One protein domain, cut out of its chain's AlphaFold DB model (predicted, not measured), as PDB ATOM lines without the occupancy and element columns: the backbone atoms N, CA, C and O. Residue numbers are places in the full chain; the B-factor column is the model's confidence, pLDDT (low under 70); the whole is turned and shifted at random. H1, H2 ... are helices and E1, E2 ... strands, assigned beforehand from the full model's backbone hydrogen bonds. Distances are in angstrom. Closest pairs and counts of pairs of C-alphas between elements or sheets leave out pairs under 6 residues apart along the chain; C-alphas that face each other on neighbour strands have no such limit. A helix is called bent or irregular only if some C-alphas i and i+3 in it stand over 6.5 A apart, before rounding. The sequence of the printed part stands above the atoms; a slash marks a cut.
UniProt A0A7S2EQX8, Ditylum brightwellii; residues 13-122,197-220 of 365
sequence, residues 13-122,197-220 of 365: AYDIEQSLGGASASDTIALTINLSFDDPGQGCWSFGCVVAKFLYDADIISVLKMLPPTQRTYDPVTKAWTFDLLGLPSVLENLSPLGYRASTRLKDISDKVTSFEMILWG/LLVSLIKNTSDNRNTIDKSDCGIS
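AT A GLANCE: This is residues 13 to 122 and 197 to 220 of the 365 residues of a protein of Ditylum brightwellii (UniProt A0A7S2EQX8). What does one see first? A twisted five-stranded sheet has H2 and H3 over one face; the long H4 crosses H3 and reaches the E5 edge with one end, H5 packs on H4, and H1 sits at the far end of the domain from the end of H4. What is it built of? The printed part has 134 residues with five named helices and five named strands, in the order H1 E1 E2 H2 E3 E4 H3 H4 H5 E5; the sheet's order is E3 E4 E2 E1 E5, all antiparallel, and the class is mixed, helices and strands. How compact is it? It is compact, with a radius of gyration of the C-alphas of 14.6 A and spans of 40 by 30 by 30 A.

HOW THE PARTS SIT: How is the sheet paired? Edge strand E3, residues 72 to 75, is followed by E4, 80 to 84, E2, 49 to 53, E1, 29 to 34, and edge strand E5, 213 to 215. N 73 and O 82, 2.8 A, N 50 and O 83, 2.8 A, N 32 and O 51, 2.9 A, and N 31 and O 213, 3.2 A, are within hydrogen-bond range across the four neighbour pairs. E1 and E2 form a hairpin, as do E3 and E4. What is on it? H2, residues 58 to 66, and H3, residues 85 to 98, are on the same face, at heights over the sheet of 9.9 A and 11.0 A; they touch, closest at the C-alphas of Val 63 and Asn 94, 6.1 A, running opposite ways at a tilt of 37 degrees, only just steep. E2, H2 and E3 make a split strand-helix-strand unit, two strands running the same way with E4 between them, and a right-handed crossover. What is farther out? H4, residues 104 to 121, only grazes the sheet with residues 104 to 109, and touches H3 at a steep tilt of 52 degrees, opposite ways, the C-alphas of Pro 89 and Ser 110 being closest at 5.2 A, with H3 residues 85 to 89 alone and H4 residues 110 to 117 alone. With residues 105 to 113 alone H4 touches H5, residues 197 to 203, closest at the C-alphas of Lys 112 and Leu 198, 6.3 A. H1, residues 13 to 20, only grazes the sheet with residues 16 to 20 and is apart from the other helices.

IN THESE COORDINATES: Where are the anchors? H1 begins at C-alpha 13 (-48.368, 1.584, 21.564) and E5 ends at C-alpha 215 (-43.044, -11.801, 14.005). Which elements are long? From first to last C-alpha H4 measures 25.7 A, H3 20.5 A and E1 15.9 A. Are the helix backbones even? Every O i to N i+4 pair is within hydrogen-bond range in H1, H2, H4 and H5, and 6 of 10 in H3, which is irregular, with C-alphas 86 and 89 7.2 A apart.

THE WHOLE: Where is the cut? Residues 123 to 196 are not printed, and C-alphas 122 and 197 are 19.1 A apart. Which link is long, and where is confidence low? E1 to E2 is a long link of 14 residues; the pLDDT is under 70 for 32 residues, among them 20 to 27, 37 to 45 and 214 to 220.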
ATOM      1  N   ALA A  13     -49.025   1.794  22.848       71.50
ATOM      2  CA  ALA A  13     -48.368   1.584  21.564       71.50
ATOM      3  C   ALA A  13     -46.865   1.858  21.671       71.50
ATOM      4  O   ALA A  13     -46.080   1.003  21.279       71.50
ATOM      5  N   TYR A  14     -46.496   2.958  22.328       77.31
ATOM      6  CA  TYR A  14     -45.108   3.315  22.610       77.31
ATOM      7  C   TYR A  14     -44.377   2.269  23.472       77.31
ATOM      8  O   TYR A  14     -43.300   1.817  23.098       77.31
ATOM      9  N   ASP A  15     -44.971   1.810  24.582       79.19
ATOM     10  CA  ASP A  15     -44.371   0.783  25.454       79.19
ATOM     11  C   ASP A  15     -44.140  -0.547  24.699       79.19
ATOM     12  O   ASP A  15     -43.164  -1.272  24.925       79.19
ATOM     13  N   ILE A  16     -45.046  -0.882  23.774       69.75
ATOM     14  CA  ILE A  16     -44.921  -2.061  22.912       69.75
ATOM     15  C   ILE A  16     -43.829  -1.847  21.859       69.75
ATOM     16  O   ILE A  16     -42.987  -2.721  21.697       69.75
ATOM     17  N   GLU A  17     -43.777  -0.694  21.199       73.12
ATOM     18  CA  GLU A  17     -42.714  -0.336  20.248       73.12
ATOM     19  C   GLU A  17     -41.321  -0.383  20.891       73.12
ATOM     20  O   GLU A  17     -40.402  -0.968  20.313       73.12
ATOM     21  N   GLN A  18     -41.185   0.141  22.113       77.44
ATOM     22  CA  GLN A  18     -39.940   0.121  22.886       77.44
ATOM     23  C   GLN A  18     -39.526  -1.303  23.284       77.44
ATOM     24  O   GLN A  18     -38.362  -1.679  23.168       77.44
ATOM     25  N   SER A  19     -40.478  -2.139  23.711       71.12
ATOM     26  CA  SER A  19     -40.178  -3.533  24.073       71.12
ATOM     27  C   SER A  19     -39.953  -4.450  22.859       71.12
ATOM     28  O   SER A  19     -39.214  -5.442  22.941       71.12
ATOM     29  N   LEU A  20     -40.571  -4.142  21.714       65.88
ATOM     30  CA  LEU A  20     -40.557  -5.002  20.531       65.88
ATOM     31  C   LEU A  20     -39.539  -4.587  19.463       65.88
ATOM     32  O   LEU A  20     -39.041  -5.492  18.794       65.88
ATOM     33  N   GLY A  21     -39.103  -3.326  19.411       58.66
ATOM     34  CA  GLY A  21     -37.976  -2.864  18.590       58.66
ATOM     35  C   GLY A  21     -38.369  -2.271  17.233       58.66
ATOM     36  O   GLY A  21     -38.006  -2.820  16.197       58.66
ATOM     37  N   GLY A  22     -39.078  -1.136  17.230       50.00
ATOM     38  CA  GLY A  22     -39.226  -0.241  16.065       50.00
ATOM     39  C   GLY A  22     -40.160  -0.701  14.933       50.00
ATOM     40  O   GLY A  22     -40.502   0.096  14.059       50.00
ATOM     41  N   ALA A  23     -40.625  -1.950  14.937       55.66
ATOM     42  CA  ALA A  23     -41.751  -2.352  14.099       55.66
ATOM     43  C   ALA A  23     -43.036  -1.690  14.629       55.66
ATOM     44  O   ALA A  23     -43.292  -1.729  15.830       55.66
ATOM     45  N   SER A  24     -43.827  -1.073  13.737       59.62
ATOM     46  CA  SER A  24     -45.127  -0.449  14.058       59.62
ATOM     47  C   SER A  24     -45.911  -1.332  15.017       59.62
ATOM     48  O   SER A  24     -46.319  -2.436  14.640       59.62
ATOM     49  N   ALA A  25     -46.135  -0.844  16.236       57.66
ATOM     50  CA  ALA A  25     -46.573  -1.673  17.350       57.66
ATOM     51  C   ALA A  25     -47.861  -2.466  17.040       57.66
ATOM     52  O   ALA A  25     -48.078  -3.554  17.575       57.66
ATOM     53  N   SER A  26     -48.722  -1.934  16.162       60.69
ATOM     54  CA  SER A  26     -50.008  -2.526  15.766       60.69
ATOM     55  C   SER A  26     -49.917  -3.943  15.197       60.69
ATOM     56  O   SER A  26     -50.906  -4.666  15.244       60.69
ATOM     57  N   ASP A  27     -48.756  -4.324  14.665       64.12
ATOM     58  CA  ASP A  27     -48.619  -5.448  13.738       64.12
ATOM     59  C   ASP A  27     -47.774  -6.600  14.291       64.12
ATOM     60  O   ASP A  27     -47.634  -7.629  13.622       64.12
ATOM     61  N   THR A  28     -47.191  -6.429  15.478       73.81
ATOM     62  CA  THR A  28     -46.246  -7.386  16.052       73.81
ATOM     63  C   THR A  28     -46.941  -8.244  17.102       73.81
ATOM     64  O   THR A  28     -47.487  -7.745  18.092       73.81
ATOM     65  N   ILE A  29     -46.887  -9.561  16.905       81.38
ATOM     66  CA  ILE A  29     -47.183 -10.526  17.962       81.38
ATOM     67  C   ILE A  29     -45.852 -10.966  18.560       81.38
ATOM     68  O   ILE A  29     -44.964 -11.450  17.855       81.38
ATOM     69  N   ALA A  30     -45.738 -10.824  19.873       84.88
ATOM     70  CA  ALA A  30     -44.662 -11.401  20.654       84.88
ATOM     71  C   ALA A  30     -45.173 -12.649  21.368       84.88
ATOM     72  O   ALA A  30     -46.138 -12.580  22.139       84.88
ATOM     73  N   LEU A  31     -44.512 -13.777  21.111       85.69
ATOM     74  CA  LEU A  31     -44.770 -15.038  21.794       85.69
ATOM     75  C   LEU A  31     -43.600 -15.351  22.731       85.69
ATOM     76  O   LEU A  31     -42.445 -15.496  22.321       85.69
ATOM     77  N   THR A  32     -43.922 -15.464  24.014       87.06
ATOM     78  CA  THR A  32     -42.996 -15.844  25.080       87.06
ATOM     79  C   THR A  32     -43.424 -17.191  25.629       87.06
ATOM     80  O   THR A  32     -44.546 -17.327  26.107       87.06
ATOM     81  N   ILE A  33     -42.544 -18.188  25.587       87.50
ATOM     82  CA  ILE A  33     -42.821 -19.487  26.204       87.50
ATOM     83  C   ILE A  33     -42.231 -19.485  27.604       87.50
ATOM     84  O   ILE A  33     -41.030 -19.289  27.778       87.50
ATOM     85  N   ASN A  34     -43.086 -19.733  28.587       86.12
ATOM     86  CA  ASN A  34     -42.700 -19.914  29.971       86.12
ATOM     87  C   ASN A  34     -42.905 -21.380  30.344       86.12
ATOM     88  O   ASN A  34     -44.029 -21.886  30.379       86.12
ATOM     89  N   LEU A  35     -41.806 -22.058  30.652       84.06
ATOM     90  CA  LEU A  35     -41.860 -23.362  31.293       84.06
ATOM     91  C   LEU A  35     -41.970 -23.152  32.800       84.06
ATOM     92  O   LEU A  35     -40.976 -22.860  33.461       84.06
ATOM     93  N   SER A  36     -43.178 -23.286  33.338       74.81
ATOM     94  CA  SER A  36     -43.398 -23.359  34.781       74.81
ATOM     95  C   SER A  36     -43.653 -24.811  35.162       74.81
ATOM     96  O   SER A  36     -44.734 -25.340  34.914       74.81
ATOM     97  N   PHE A  37     -42.661 -25.446  35.780       67.69
ATOM     98  CA  PHE A  37     -42.857 -26.723  36.474       67.69
ATOM     99  C   PHE A  37     -43.219 -26.510  37.955       67.69
ATOM    100  O   PHE A  37     -43.554 -27.463  38.655       67.69
ATOM    101  N   ASP A  38     -43.178 -25.252  38.409       50.16
ATOM    102  CA  ASP A  38     -43.309 -24.873  39.808       50.16
ATOM    103  C   ASP A  38     -44.711 -24.347  40.134       50.16
ATOM    104  O   ASP A  38     -45.110 -23.251  39.750       50.16
ATOM    105  N   ASP A  39     -45.419 -25.187  40.881       48.44
ATOM    106  CA  ASP A  39     -46.301 -24.904  42.017       48.44
ATOM    107  C   ASP A  39     -47.614 -25.698  41.906       48.44
ATOM    108  O   ASP A  39     -48.633 -25.199  41.408       48.44
ATOM    109  N   PRO A  40     -47.639 -26.949  42.411       49.44
ATOM    110  CA  PRO A  40     -48.871 -27.733  42.494       49.44
ATOM    111  C   PRO A  40     -49.970 -27.042  43.334       49.44
ATOM    112  O   PRO A  40     -51.120 -27.493  43.318       49.44
ATOM    113  N   GLY A  41     -49.659 -25.941  44.036       52.00
ATOM    114  CA  GLY A  41     -50.588 -25.133  44.820       52.00
ATOM    115  C   GLY A  41     -51.638 -24.353  44.018       52.00
ATOM    116  O   GLY A  41     -52.726 -24.107  44.547       52.00
ATOM    117  N   GLN A  42     -51.392 -24.008  42.744       54.19
ATOM    118  CA  GLN A  42     -52.382 -23.298  41.907       54.19
ATOM    119  C   GLN A  42     -53.355 -24.217  41.155       54.19
ATOM    120  O   GLN A  42     -54.309 -23.742  40.540       54.19
ATOM    121  N   GLY A  43     -53.194 -25.539  41.260       52.69
ATOM    122  CA  GLY A  43     -54.202 -26.496  40.795       52.69
ATOM    123  C   GLY A  43     -54.378 -26.602  39.280       52.69
ATOM    124  O   GLY A  43     -55.297 -27.295  38.847       52.69
ATOM    125  N   CYS A  44     -53.517 -25.966  38.485       52.97
ATOM    126  CA  CYS A  44     -53.434 -26.170  37.045       52.97
ATOM    127  C   CYS A  44     -52.057 -26.759  36.736       52.97
ATOM    128  O   CYS A  44     -51.044 -26.073  36.823       52.97
ATOM    129  N   TRP A  45     -52.023 -28.058  36.442       60.06
ATOM    130  CA  TRP A  45     -50.816 -28.727  35.970       60.06
ATOM    131  C   TRP A  45     -50.674 -28.395  34.485       60.06
ATOM    132  O   TRP A  45     -51.113 -29.167  33.640       60.06
ATOM    133  N   SER A  46     -50.146 -27.215  34.165       72.56
ATOM    134  CA  SER A  46     -49.760 -26.904  32.790       72.56
ATOM    135  C   SER A  46     -48.319 -27.341  32.581       72.56
ATOM    136  O   SER A  46     -47.429 -26.935  33.325       72.56
ATOM    137  N   PHE A  47     -48.088 -28.141  31.549       80.06
ATOM    138  CA  PHE A  47     -46.760 -28.586  31.128       80.06
ATOM    139  C   PHE A  47     -45.836 -27.421  30.713       80.06
ATOM    140  O   PHE A  47     -44.612 -27.497  30.783       80.06
ATOM    141  N   GLY A  48     -46.452 -26.313  30.326       89.38
ATOM    142  CA  GLY A  48     -45.854 -25.017  30.070       89.38
ATOM    143  C   GLY A  48     -46.956 -24.078  29.599       89.38
ATOM    144  O   GLY A  48     -48.075 -24.515  29.317       89.38
ATOM    145  N   CYS A  49     -46.657 -22.790  29.497       92.44
ATOM    146  CA  CYS A  49     -47.587 -21.844  28.905       92.44
ATOM    147  C   CYS A  49     -46.893 -20.925  27.906       92.44
ATOM    148  O   CYS A  49     -45.707 -20.614  28.016       92.44
ATOM    149  N   VAL A  50     -47.658 -20.480  26.918       92.81
ATOM    150  CA  VAL A  50     -47.249 -19.481  25.942       92.81
ATOM    151  C   VAL A  50     -48.009 -18.201  26.246       92.81
ATOM    152  O   VAL A  50     -49.237 -18.185  26.320       92.81
ATOM    153  N   VAL A  51     -47.265 -17.121  26.444       93.06
ATOM    154  CA  VAL A  51     -47.778 -15.775  26.659       93.06
ATOM    155  C   VAL A  51     -47.692 -15.019  25.342       93.06
ATOM    156  O   VAL A  51     -46.603 -14.728  24.850       93.06
ATOM    157  N   ALA A  52     -48.850 -14.688  24.781       91.81
ATOM    158  CA  ALA A  52     -48.995 -13.866  23.595       91.81
ATOM    159  C   ALA A  52     -49.299 -12.412  23.972       91.81
ATOM    160  O   ALA A  52     -50.297 -12.111  24.641       91.81
ATOM    161  N   LYS A  53     -48.452 -11.496  23.497       89.75
ATOM    162  CA  LYS A  53     -48.634 -10.045  23.606       89.75
ATOM    163  C   LYS A  53     -48.718  -9.437  22.212       89.75
ATOM    164  O   LYS A  53     -47.848  -9.671  21.383       89.75
ATOM    165  N   PHE A  54     -49.763  -8.659  21.970       86.62
ATOM    166  CA  PHE A  54     -49.986  -7.948  20.712       86.62
ATOM    167  C   PHE A  54     -50.879  -6.725  20.957       86.62
ATOM    168  O   PHE A  54     -51.597  -6.646  21.968       86.62
ATOM    169  N   LEU A  55     -50.833  -5.751  20.048       80.31
ATOM    170  CA  LEU A  55     -51.830  -4.685  19.997       80.31
ATOM    171  C   LEU A  55     -53.120  -5.242  19.418       80.31
ATOM    172  O   LEU A  55     -53.104  -5.936  18.417       80.31
ATOM    173  N   TYR A  56     -54.221  -4.983  20.122       78.56
ATOM    174  CA  TYR A  56     -55.529  -5.590  19.891       78.56
ATOM    175  C   TYR A  56     -55.863  -5.735  18.392       78.56
ATOM    176  O   TYR A  56     -56.147  -4.747  17.722       78.56
ATOM    177  N   ASP A  57     -55.876  -6.977  17.909       85.69
ATOM    178  CA  ASP A  57     -56.293  -7.376  16.562       85.69
ATOM    179  C   ASP A  57     -57.403  -8.426  16.714       85.69
ATOM    180  O   ASP A  57     -57.259  -9.419  17.438       85.69
ATOM    181  N   ALA A  58     -58.546  -8.174  16.075       87.00
ATOM    182  CA  ALA A  58     -59.725  -9.022  16.192       87.00
ATOM    183  C   ALA A  58     -59.513 -10.422  15.594       87.00
ATOM    184  O   ALA A  58     -60.060 -11.389  16.130       87.00
ATOM    185  N   ASP A  59     -58.701 -10.552  14.545       89.75
ATOM    186  CA  ASP A  59     -58.410 -11.827  13.889       89.75
ATOM    187  C   ASP A  59     -57.499 -12.676  14.781       89.75
ATOM    188  O   ASP A  59     -57.790 -13.844  15.032       89.75
ATOM    189  N   ILE A  60     -56.456 -12.067  15.360       91.12
ATOM    190  CA  ILE A  60     -55.547 -12.750  16.298       91.12
ATOM    191  C   ILE A  60     -56.315 -13.210  17.548       91.12
ATOM    192  O   ILE A  60     -56.162 -14.345  18.001       91.12
ATOM    193  N   ILE A  61     -57.200 -12.362  18.089       93.12
ATOM    194  CA  ILE A  61     -58.075 -12.743  19.210       93.12
ATOM    195  C   ILE A  61     -58.998 -13.896  18.819       93.12
ATOM    196  O   ILE A  61     -59.257 -14.765  19.650       93.12
ATOM    197  N   SER A  62     -59.507 -13.910  17.589       93.88
ATOM    198  CA  SER A  62     -60.379 -14.982  17.105       93.88
ATOM    199  C   SER A  62     -59.630 -16.309  17.039       93.88
ATOM    200  O   SER A  62     -60.141 -17.294  17.563       93.88
ATOM    201  N   VAL A  63     -58.389 -16.313  16.537       95.19
ATOM    202  CA  VAL A  63     -57.509 -17.495  16.543       95.19
ATOM    203  C   VAL A  63     -57.275 -18.009  17.963       95.19
ATOM    204  O   VAL A  63     -57.516 -19.180  18.248       95.19
ATOM    205  N   LEU A  64     -56.905 -17.137  18.905       95.81
ATOM    206  CA  LEU A  64     -56.732 -17.544  20.307       95.81
ATOM    207  C   LEU A  64     -58.043 -18.055  20.921       95.81
ATOM    208  O   LEU A  64     -58.034 -18.965  21.754       95.81
ATOM    209  N   LYS A  65     -59.189 -17.515  20.489       95.62
ATOM    210  CA  LYS A  65     -60.527 -17.959  20.899       95.62
ATOM    211  C   LYS A  65     -60.968 -19.300  20.294       95.62
ATOM    212  O   LYS A  65     -61.931 -19.871  20.810       95.62
ATOM    213  N   MET A  66     -60.257 -19.836  19.300       94.75
ATOM    214  CA  MET A  66     -60.510 -21.182  18.763       94.75
ATOM    215  C   MET A  66     -60.017 -22.300  19.686       94.75
ATOM    216  O   MET A  66     -60.542 -23.406  19.620       94.75
ATOM    217  N   LEU A  67     -59.075 -22.018  20.595       94.12
ATOM    218  CA  LEU A  67     -58.679 -22.987  21.624       94.12
ATOM    219  C   LEU A  67     -59.871 -23.373  22.547       94.12
ATOM    220  O   LEU A  67     -60.900 -22.691  22.608       94.12
ATOM    221  N   PRO A  68     -59.789 -24.450  23.326       93.62
ATOM    222  CA  PRO A  68     -60.695 -24.672  24.446       93.62
ATOM    223  C   PRO A  68     -60.539 -23.574  25.518       93.62
ATOM    224  O   PRO A  68     -59.413 -23.169  25.817       93.62
ATOM    225  N   PRO A  69     -61.622 -23.104  26.172       92.12
ATOM    226  CA  PRO A  69     -61.521 -22.156  27.288       92.12
ATOM    227  C   PRO A  69     -60.643 -22.644  28.449       92.12
ATOM    228  O   PRO A  69     -60.108 -21.827  29.183       92.12
ATOM    229  N   THR A  70     -60.483 -23.959  28.611       89.38
ATOM    230  CA  THR A  70     -59.607 -24.582  29.616       89.38
ATOM    231  C   THR A  70     -58.121 -24.432  29.301       89.38
ATOM    232  O   THR A  70     -57.307 -24.519  30.210       89.38
ATOM    233  N   GLN A  71     -57.770 -24.196  28.035       91.94
ATOM    234  CA  GLN A  71     -56.388 -24.075  27.571       91.94
ATOM    235  C   GLN A  71     -55.937 -22.625  27.415       91.94
ATOM    236  O   GLN A  71     -54.813 -22.396  26.989       91.94
ATOM    237  N   ARG A  72     -56.783 -21.635  27.722       94.25
ATOM    238  CA  ARG A  72     -56.421 -20.219  27.593       94.25
ATOM    239  C   ARG A  72     -56.961 -19.373  28.728       94.25
ATOM    240  O   ARG A  72     -58.012 -19.645  29.291       94.25
ATOM    241  N   THR A  73     -56.284 -18.273  29.008       93.94
ATOM    242  CA  THR A  73     -56.718 -17.240  29.946       93.94
ATOM    243  C   THR A  73     -56.291 -15.877  29.411       93.94
ATOM    244  O   THR A  73     -55.236 -15.745  28.796       93.94
ATOM    245  N   TYR A  74     -57.120 -14.858  29.624       94.88
ATOM    246  CA  TYR A  74     -56.768 -13.472  29.329       94.88
ATOM    247  C   TYR A  74     -56.587 -12.711  30.635       94.88
ATOM    248  O   TYR A  74     -57.511 -12.667  31.449       94.88
ATOM    249  N   ASP A  75     -55.424 -12.090  30.814       91.38
ATOM    250  CA  ASP A  75     -55.174 -11.217  31.953       91.38
ATOM    251  C   ASP A  75     -55.445  -9.751  31.560       91.38
ATOM    252  O   ASP A  75     -54.708  -9.166  30.756       91.38
ATOM    253  N   PRO A  76     -56.488  -9.110  32.118       88.62
ATOM    254  CA  PRO A  76     -56.800  -7.725  31.814       88.62
ATOM    255  C   PRO A  76     -55.805  -6.723  32.414       88.62
ATOM    256  O   PRO A  76     -55.868  -5.559  32.019       88.62
ATOM    257  N   VAL A  77     -54.931  -7.110  33.346       86.75
ATOM    258  CA  VAL A  77     -53.905  -6.227  33.923       86.75
ATOM    259  C   VAL A  77     -52.701  -6.153  32.993       86.75
ATOM    260  O   VAL A  77     -52.369  -5.073  32.509       86.75
ATOM    261  N   THR A  78     -52.097  -7.296  32.663       85.75
ATOM    262  CA  THR A  78     -50.950  -7.359  31.737       85.75
ATOM    263  C   THR A  78     -51.350  -7.255  30.265       85.75
ATOM    264  O   THR A  78     -50.490  -7.082  29.400       85.75
ATOM    265  N   LYS A  79     -52.656  -7.343  29.967       87.81
ATOM    266  CA  LYS A  79     -53.230  -7.363  28.613       87.81
ATOM    267  C   LYS A  79     -52.651  -8.479  27.738       87.81
ATOM    268  O   LYS A  79     -52.611  -8.328  26.517       87.81
ATOM    269  N   ALA A  80     -52.225  -9.575  28.356       91.06
ATOM    270  CA  ALA A  80     -51.641 -10.723  27.684       91.06
ATOM    271  C   ALA A  80     -52.634 -11.888  27.629       91.06
ATOM    272  O   ALA A  80     -53.467 -12.072  28.520       91.06
ATOM    273  N   TRP A  81     -52.530 -12.674  26.564       94.31
ATOM    274  CA  TRP A  81     -53.175 -13.976  26.486       94.31
ATOM    275  C   TRP A  81     -52.172 -15.036  26.899       94.31
ATOM    276  O   TRP A  81     -51.063 -15.060  26.380       94.31
ATOM    277  N   THR A  82     -52.572 -15.920  27.796       94.38
ATOM    278  CA  THR A  82     -51.783 -17.086  28.184       94.38
ATOM    279  C   THR A  82     -52.522 -18.325  27.718       94.38
ATOM    280  O   THR A  82     -53.731 -18.423  27.930       94.38
ATOM    281  N   PHE A  83     -51.832 -19.264  27.085       95.06
ATOM    282  CA  PHE A  83     -52.411 -20.548  26.702       95.06
ATOM    283  C   PHE A  83     -51.444 -21.709  26.931       95.06
ATOM    284  O   PHE A  83     -50.252 -21.489  27.133       95.06
ATOM    285  N   ASP A  84     -51.968 -22.931  26.965       94.38
ATOM    286  CA  ASP A  84     -51.184 -24.153  27.168       94.38
ATOM    287  C   ASP A  84     -50.165 -24.344  26.032       94.38
ATOM    288  O   ASP A  84     -50.487 -24.122  24.865       94.38
ATOM    289  N   LEU A  85     -48.944 -24.774  26.361       94.69
ATOM    290  CA  LEU A  85     -47.910 -25.103  25.375       94.69
ATOM    291  C   LEU A  85     -48.382 -26.150  24.355       94.69
ATOM    292  O   LEU A  85     -48.002 -26.066  23.191       94.69
ATOM    293  N   LEU A  86     -49.252 -27.074  24.767       94.62
ATOM    294  CA  LEU A  86     -49.871 -28.070  23.886       94.62
ATOM    295  C   LEU A  86     -50.752 -27.422  22.799       94.62
ATOM    296  O   LEU A  86     -50.830 -27.901  21.679       94.62
ATOM    297  N   GLY A  87     -51.335 -26.249  23.065       94.88
ATOM    298  CA  GLY A  87     -52.107 -25.501  22.068       94.88
ATOM    299  C   GLY A  87     -51.261 -24.774  21.014       94.88
ATOM    300  O   GLY A  87     -51.825 -24.191  20.084       94.88
ATOM    301  N   LEU A  88     -49.926 -24.759  21.141       95.94
ATOM    302  CA  LEU A  88     -49.037 -24.000  20.256       95.94
ATOM    303  C   LEU A  88     -49.154 -24.399  18.773       95.94
ATOM    304  O   LEU A  88     -49.309 -23.477  17.966       95.94
ATOM    305  N   PRO A  89     -49.148 -25.691  18.380       96.88
ATOM    306  CA  PRO A  89     -49.243 -26.073  16.972       96.88
ATOM    307  C   PRO A  89     -50.520 -25.557  16.307       96.88
ATOM    308  O   PRO A  89     -50.452 -24.904  15.265       96.88
ATOM    309  N   SER A  90     -51.674 -25.737  16.958       96.00
ATOM    310  CA  SER A  90     -52.955 -25.242  16.446       96.00
ATOM    311  C   SER A  90     -52.985 -23.716  16.342       96.00
ATOM    312  O   SER A  90     -53.545 -23.173  15.391       96.00
ATOM    313  N   VAL A  91     -52.384 -22.991  17.292       95.94
ATOM    314  CA  VAL A  91     -52.292 -21.525  17.206       95.94
ATOM    315  C   VAL A  91     -51.432 -21.104  16.014       95.94
ATOM    316  O   VAL A  91     -51.851 -20.232  15.258       95.94
ATOM    317  N   LEU A  92     -50.269 -21.725  15.801       95.56
ATOM    318  CA  LEU A  92     -49.393 -21.388  14.673       95.56
ATOM    319  C   LEU A  92     -50.030 -21.700  13.318       95.56
ATOM    320  O   LEU A  92     -49.922 -20.891  12.395       95.56
ATOM    321  N   GLU A  93     -50.731 -22.829  13.212       95.81
ATOM    322  CA  GLU A  93     -51.483 -23.205  12.015       95.81
ATOM    323  C   GLU A  93     -52.545 -22.152  11.676       95.81
ATOM    324  O   GLU A  93     -52.613 -21.685  10.541       95.81
ATOM    325  N   ASN A  94     -53.314 -21.701  12.671       94.94
ATOM    326  CA  ASN A  94     -54.367 -20.704  12.476       94.94
ATOM    327  C   ASN A  94     -53.835 -19.267  12.302       94.94
ATOM    328  O   ASN A  94     -54.500 -18.433  11.687       94.94
ATOM    329  N   LEU A  95     -52.635 -18.956  12.807       92.38
ATOM    330  CA  LEU A  95     -51.976 -17.664  12.586       92.38
ATOM    331  C   LEU A  95     -51.308 -17.569  11.200       92.38
ATOM    332  O   LEU A  95     -51.172 -16.466  10.667       92.38
ATOM    333  N   SER A  96     -50.917 -18.692  10.591       92.75
ATOM    334  CA  SER A  96     -50.257 -18.731   9.275       92.75
ATOM    335  C   SER A  96     -51.079 -18.050   8.156       92.75
ATOM    336  O   SER A  96     -50.530 -17.174   7.476       92.75
ATOM    337  N   PRO A  97     -52.403 -18.296   8.009       91.12
ATOM    338  CA  PRO A  97     -53.262 -17.561   7.072       91.12
ATOM    339  C   PRO A  97     -53.313 -16.045   7.296       91.12
ATOM    340  O   PRO A  97     -53.580 -15.295   6.358       91.12
ATOM    341  N   LEU A  98     -53.044 -15.575   8.519       85.81
ATOM    342  CA  LEU A  98     -52.998 -14.146   8.844       85.81
ATOM    343  C   LEU A  98     -51.658 -13.493   8.469       85.81
ATOM    344  O   LEU A  98     -51.497 -12.289   8.664       85.81
ATOM    345  N   GLY A  99     -50.713 -14.262   7.922       86.06
ATOM    346  CA  GLY A  99     -49.375 -13.802   7.553       86.06
ATOM    347  C   GLY A  99     -48.346 -13.921   8.675       86.06
ATOM    348  O   GLY A  99     -47.223 -13.441   8.515       86.06
ATOM    349  N   TYR A 100     -48.687 -14.567   9.794       87.31
ATOM    350  CA  TYR A 100     -47.724 -14.844  10.856       87.31
ATOM    351  C   TYR A 100     -46.658 -15.821  10.370       87.31
ATOM    352  O   TYR A 100     -46.954 -16.917   9.891       87.31
ATOM    353  N   ARG A 101     -45.393 -15.429  10.519       88.12
ATOM    354  CA  ARG A 101     -44.244 -16.264  10.171       88.12
ATOM    355  C   ARG A 101     -43.494 -16.605  11.444       88.12
ATOM    356  O   ARG A 101     -42.643 -15.838  11.874       88.12
ATOM    357  N   ALA A 102     -43.814 -17.763  12.012       89.62
ATOM    358  CA  ALA A 102     -43.087 -18.298  13.156       89.62
ATOM    359  C   ALA A 102     -41.586 -18.402  12.837       89.62
ATOM    360  O   ALA A 102     -41.228 -18.872  11.745       89.62
ATOM    361  N   SER A 103     -40.719 -18.004  13.773       90.00
ATOM    362  CA  SER A 103     -39.283 -18.291  13.657       90.00
ATOM    363  C   SER A 103     -39.030 -19.791  13.524       90.00
ATOM    364  O   SER A 103     -39.822 -20.615  13.986       90.00
ATOM    365  N   THR A 104     -37.897 -20.156  12.916       90.19
ATOM    366  CA  THR A 104     -37.457 -21.558  12.809       90.19
ATOM    367  C   THR A 104     -37.492 -22.241  14.170       90.19
ATOM    368  O   THR A 104     -38.057 -23.315  14.305       90.19
ATOM    369  N   ARG A 105     -37.023 -21.545  15.210       89.38
ATOM    370  CA  ARG A 105     -37.044 -22.050  16.581       89.38
ATOM    371  C   ARG A 105     -38.456 -22.327  17.095       89.38
ATOM    372  O   ARG A 105     -38.683 -23.363  17.709       89.38
ATOM    373  N   LEU A 106     -39.399 -21.406  16.895       91.75
ATOM    374  CA  LEU A 106     -40.771 -21.611  17.359       91.75
ATOM    375  C   LEU A 106     -41.456 -22.759  16.603       91.75
ATOM    376  O   LEU A 106     -42.226 -23.503  17.207       91.75
ATOM    377  N   LYS A 107     -41.135 -22.938  15.314       94.25
ATOM    378  CA  LYS A 107     -41.563 -24.104  14.529       94.25
ATOM    379  C   LYS A 107     -40.970 -25.399  15.071       94.25
ATOM    380  O   LYS A 107     -41.733 -26.316  15.328       94.25
ATOM    381  N   ASP A 108     -39.671 -25.436  15.358       94.00
ATOM    382  CA  ASP A 108     -39.022 -26.620  15.938       94.00
ATOM    383  C   ASP A 108     -39.668 -27.009  17.278       94.00
ATOM    384  O   ASP A 108     -39.928 -28.182  17.540       94.00
ATOM    385  N   ILE A 109     -39.978 -26.018  18.125       93.94
ATOM    386  CA  ILE A 109     -40.704 -26.237  19.384       93.94
ATOM    387  C   ILE A 109     -42.104 -26.791  19.099       93.94
ATOM    388  O   ILE A 109     -42.502 -27.769  19.724       93.94
ATOM    389  N   SER A 110     -42.836 -26.202  18.154       95.50
ATOM    390  CA  SER A 110     -44.163 -26.669  17.745       95.50
ATOM    391  C   SER A 110     -44.139 -28.109  17.228       95.50
ATOM    392  O   SER A 110     -44.949 -28.920  17.658       95.50
ATOM    393  N   ASP A 111     -43.188 -28.462  16.368       95.69
ATOM    394  CA  ASP A 111     -43.054 -29.809  15.805       95.69
ATOM    395  C   ASP A 111     -42.735 -30.841  16.897       95.69
ATOM    396  O   ASP A 111     -43.236 -31.975  16.884       95.69
ATOM    397  N   LYS A 112     -41.943 -30.440  17.900       95.31
ATOM    398  CA  LYS A 112     -41.672 -31.254  19.088       95.31
ATOM    399  C   LYS A 112     -42.869 -31.392  20.015       95.31
ATOM    400  O   LYS A 112     -43.081 -32.486  20.532       95.31
ATOM    401  N   VAL A 113     -43.672 -30.343  20.176       94.94
ATOM    402  CA  VAL A 113     -44.960 -30.436  20.871       94.94
ATOM    403  C   VAL A 113     -45.870 -31.426  20.144       94.94
ATOM    404  O   VAL A 113     -46.297 -32.384  20.774       94.94
ATOM    405  N   THR A 114     -46.064 -31.312  18.827       94.38
ATOM    406  CA  THR A 114     -46.873 -32.266  18.041       94.38
ATOM    407  C   THR A 114     -46.382 -33.710  18.190       94.38
ATOM    408  O   THR A 114     -47.175 -34.633  18.373       94.38
ATOM    409  N   SER A 115     -45.063 -33.926  18.161       94.00
ATOM    410  CA  SER A 115     -44.475 -35.257  18.377       94.00
ATOM    411  C   SER A 115     -44.784 -35.794  19.780       94.00
ATOM    412  O   SER A 115     -45.128 -36.964  19.942       94.00
ATOM    413  N   PHE A 116     -44.693 -34.937  20.797       93.62
ATOM    414  CA  PHE A 116     -45.014 -35.276  22.180       93.62
ATOM    415  C   PHE A 116     -46.508 -35.596  22.364       93.62
ATOM    416  O   PHE A 116     -46.851 -36.600  22.988       93.62
ATOM    417  N   GLU A 117     -47.390 -34.802  21.755       92.88
ATOM    418  CA  GLU A 117     -48.841 -35.014  21.710       92.88
ATOM    419  C   GLU A 117     -49.210 -36.364  21.082       92.88
ATOM    420  O   GLU A 117     -50.001 -37.132  21.639       92.88
ATOM    421  N   MET A 118     -48.577 -36.701  19.956       91.25
ATOM    422  CA  MET A 118     -48.752 -37.999  19.307       91.25
ATOM    423  C   MET A 118     -48.351 -39.165  20.212       91.25
ATOM    424  O   MET A 118     -49.022 -40.191  20.202       91.25
ATOM    425  N   ILE A 119     -47.293 -39.038  21.017       91.94
ATOM    426  CA  ILE A 119     -46.923 -40.105  21.953       91.94
ATOM    427  C   ILE A 119     -47.937 -40.168  23.100       91.94
ATOM    428  O   ILE A 119     -48.337 -41.262  23.494       91.94
ATOM    429  N   LEU A 120     -48.397 -39.031  23.631       90.88
ATOM    430  CA  LEU A 120     -49.381 -39.008  24.718       90.88
ATOM    431  C   LEU A 120     -50.693 -39.694  24.316       90.88
ATOM    432  O   LEU A 120     -51.130 -40.621  25.010       90.88
ATOM    433  N   TRP A 121     -51.282 -39.284  23.190       89.50
ATOM    434  CA  TRP A 121     -52.642 -39.681  22.799       89.50
ATOM    435  C   TRP A 121     -52.716 -40.634  21.605       89.50
ATOM    436  O   TRP A 121     -53.689 -41.367  21.481       89.50
ATOM    437  N   GLY A 122     -51.699 -40.676  20.747       74.50
ATOM    438  CA  GLY A 122     -51.678 -41.470  19.510       74.50
ATOM    439  C   GLY A 122     -51.208 -42.919  19.667       74.50
ATOM    440  O   GLY A 122     -50.866 -43.555  18.674       74.50
ATOM    441  N   LEU A 197     -35.775 -33.115  25.186       93.50
ATOM    442  CA  LEU A 197     -35.491 -32.362  23.960       93.50
ATOM    443  C   LEU A 197     -36.268 -31.043  23.906       93.50
ATOM    444  O   LEU A 197     -35.701 -30.009  23.567       93.50
ATOM    445  N   LEU A 198     -37.543 -31.049  24.286       92.00
ATOM    446  CA  LEU A 198     -38.354 -29.837  24.310       92.00
ATOM    447  C   LEU A 198     -37.832 -28.830  25.345       92.00
ATOM    448  O   LEU A 198     -37.677 -27.643  25.053       92.00
ATOM    449  N   VAL A 199     -37.498 -29.308  26.546       91.12
ATOM    450  CA  VAL A 199     -36.920 -28.470  27.603       91.12
ATOM    451  C   VAL A 199     -35.568 -27.905  27.172       91.12
ATOM    452  O   VAL A 199     -35.305 -26.734  27.440       91.12
ATOM    453  N   SER A 200     -34.722 -28.685  26.491       92.62
ATOM    454  CA  SER A 200     -33.436 -28.182  25.999       92.62
ATOM    455  C   SER A 200     -33.614 -27.131  24.899       92.62
ATOM    456  O   SER A 200     -32.962 -26.093  24.959       92.62
ATOM    457  N   LEU A 201     -34.558 -27.312  23.967       90.38
ATOM    458  CA  LEU A 201     -34.887 -26.311  22.941       90.38
ATOM    459  C   LEU A 201     -35.371 -24.984  23.538       90.38
ATOM    460  O   LEU A 201     -35.052 -23.907  23.023       90.38
ATOM    461  N   ILE A 202     -36.123 -25.038  24.637       88.75
ATOM    462  CA  ILE A 202     -36.625 -23.835  25.307       88.75
ATOM    463  C   ILE A 202     -35.535 -23.188  26.180       88.75
ATOM    464  O   ILE A 202     -35.396 -21.964  26.173       88.75
ATOM    465  N   LYS A 203     -34.715 -23.984  26.882       86.81
ATOM    466  CA  LYS A 203     -33.665 -23.483  27.788       86.81
ATOM    467  C   LYS A 203     -32.383 -23.029  27.098       86.81
ATOM    468  O   LYS A 203     -31.732 -22.143  27.634       86.81
ATOM    469  N   ASN A 204     -32.027 -23.564  25.930       83.19
ATOM    470  CA  ASN A 204     -30.800 -23.204  25.199       83.19
ATOM    471  C   ASN A 204     -30.810 -21.773  24.612       83.19
ATOM    472  O   ASN A 204     -30.073 -21.479  23.673       83.19
ATOM    473  N   THR A 205     -31.625 -20.862  25.149       70.62
ATOM    474  CA  THR A 205     -31.536 -19.437  24.826       70.62
ATOM    475  C   THR A 205     -30.329 -18.867  25.565       70.62
ATOM    476  O   THR A 205     -30.404 -18.591  26.757       70.62
ATOM    477  N   SER A 206     -29.205 -18.721  24.864       50.50
ATOM    478  CA  SER A 206     -28.018 -18.016  25.369       50.50
ATOM    479  C   SER A 206     -28.294 -16.539  25.662       50.50
ATOM    480  O   SER A 206     -27.559 -15.911  26.416       50.50
ATOM    481  N   ASP A 207     -29.369 -15.996  25.093       56.81
ATOM    482  CA  ASP A 207     -29.802 -14.634  25.337       56.81
ATOM    483  C   ASP A 207     -30.802 -14.611  26.493       56.81
ATOM    484  O   ASP A 207     -31.867 -15.225  26.421       56.81
ATOM    485  N   ASN A 208     -30.505 -13.816  27.523       56.22
ATOM    486  CA  ASN A 208     -31.368 -13.485  28.672       56.22
ATOM    487  C   ASN A 208     -32.759 -12.909  28.305       56.22
ATOM    488  O   ASN A 208     -33.504 -12.432  29.161       56.22
ATOM    489  N   ARG A 209     -33.132 -12.899  27.024       59.44
ATOM    490  CA  ARG A 209     -34.423 -12.435  26.541       59.44
ATOM    491  C   ARG A 209     -35.387 -13.618  26.544       59.44
ATOM    492  O   ARG A 209     -35.381 -14.433  25.631       59.44
ATOM    493  N   ASN A 210     -36.304 -13.641  27.511       63.31
ATOM    494  CA  ASN A 210     -37.455 -14.563  27.582       63.31
ATOM    495  C   ASN A 210     -38.417 -14.483  26.365       63.31
ATOM    496  O   ASN A 210     -39.536 -14.984  26.410       63.31
ATOM    497  N   THR A 211     -38.056 -13.801  25.278       67.00
ATOM    498  CA  THR A 211     -38.883 -13.680  24.071       67.00
ATOM    499  C   THR A 211     -38.346 -14.648  23.029       67.00
ATOM    500  O   THR A 211     -37.236 -14.462  22.540       67.00
ATOM    501  N   ILE A 212     -39.119 -15.690  22.720       66.75
ATOM    502  CA  ILE A 212     -38.692 -16.736  21.780       66.75
ATOM    503  C   ILE A 212     -38.941 -16.304  20.343       66.75
ATOM    504  O   ILE A 212     -38.141 -16.631  19.470       66.75
ATOM    505  N   ASP A 213     -40.027 -15.568  20.106       75.81
ATOM    506  CA  ASP A 213     -40.410 -15.171  18.762       75.81
ATOM    507  C   ASP A 213     -40.971 -13.749  18.715       75.81
ATOM    508  O   ASP A 213     -41.775 -13.342  19.562       75.81
ATOM    509  N   LYS A 214     -40.544 -13.011  17.691       69.06
ATOM    510  CA  LYS A 214     -41.102 -11.721  17.284       69.06
ATOM    511  C   LYS A 214     -41.399 -11.839  15.799       69.06
ATOM    512  O   LYS A 214     -40.468 -11.993  15.010       69.06
ATOM    513  N   SER A 215     -42.673 -11.792  15.420       64.75
ATOM    514  CA  SER A 215     -43.044 -11.801  14.005       64.75
ATOM    515  C   SER A 215     -43.866 -10.571  13.639       64.75
ATOM    516  O   SER A 215     -44.766 -10.153  14.374       64.75
ATOM    517  N   ASP A 216     -43.549 -10.012  12.472       59.91
ATOM    518  CA  ASP A 216     -44.243  -8.876  11.872       59.91
ATOM    519  C   ASP A 216     -45.417  -9.350  11.002       59.91
ATOM    520  O   ASP A 216     -45.465  -9.140   9.785       59.91
ATOM    521  N   CYS A 217     -46.386 -10.020  11.626       57.50
ATOM    522  CA  CYS A 217     -47.581 -10.540  10.954       57.50
ATOM    523  C   CYS A 217     -48.401  -9.472  10.200       57.50
ATOM    524  O   CYS A 217     -49.135  -9.811   9.270       57.50
ATOM    525  N   GLY A 218     -48.270  -8.182  10.529       54.78
ATOM    526  CA  GLY A 218     -49.005  -7.120   9.832       54.78
ATOM    527  C   GLY A 218     -48.372  -6.592   8.538       54.78
ATOM    528  O   GLY A 218     -49.072  -5.919   7.778       54.78
ATOM    529  N   ILE A 219     -47.118  -6.927   8.192       56.84
ATOM    530  CA  ILE A 219     -46.490  -6.419   6.947       56.84
ATOM    531  C   ILE A 219     -47.291  -6.835   5.704       56.84
ATOM    532  O   ILE A 219     -47.471  -6.033   4.787       56.84
ATOM    533  N   SER A 220     -47.825  -8.059   5.685       55.19
ATOM    534  CA  SER A 220     -48.665  -8.573   4.594       55.19
ATOM    535  C   SER A 220     -50.061  -7.948   4.540       55.19
ATOM    536  O   SER A 220     -50.631  -7.851   3.455       55.19
TER     537      SER A 220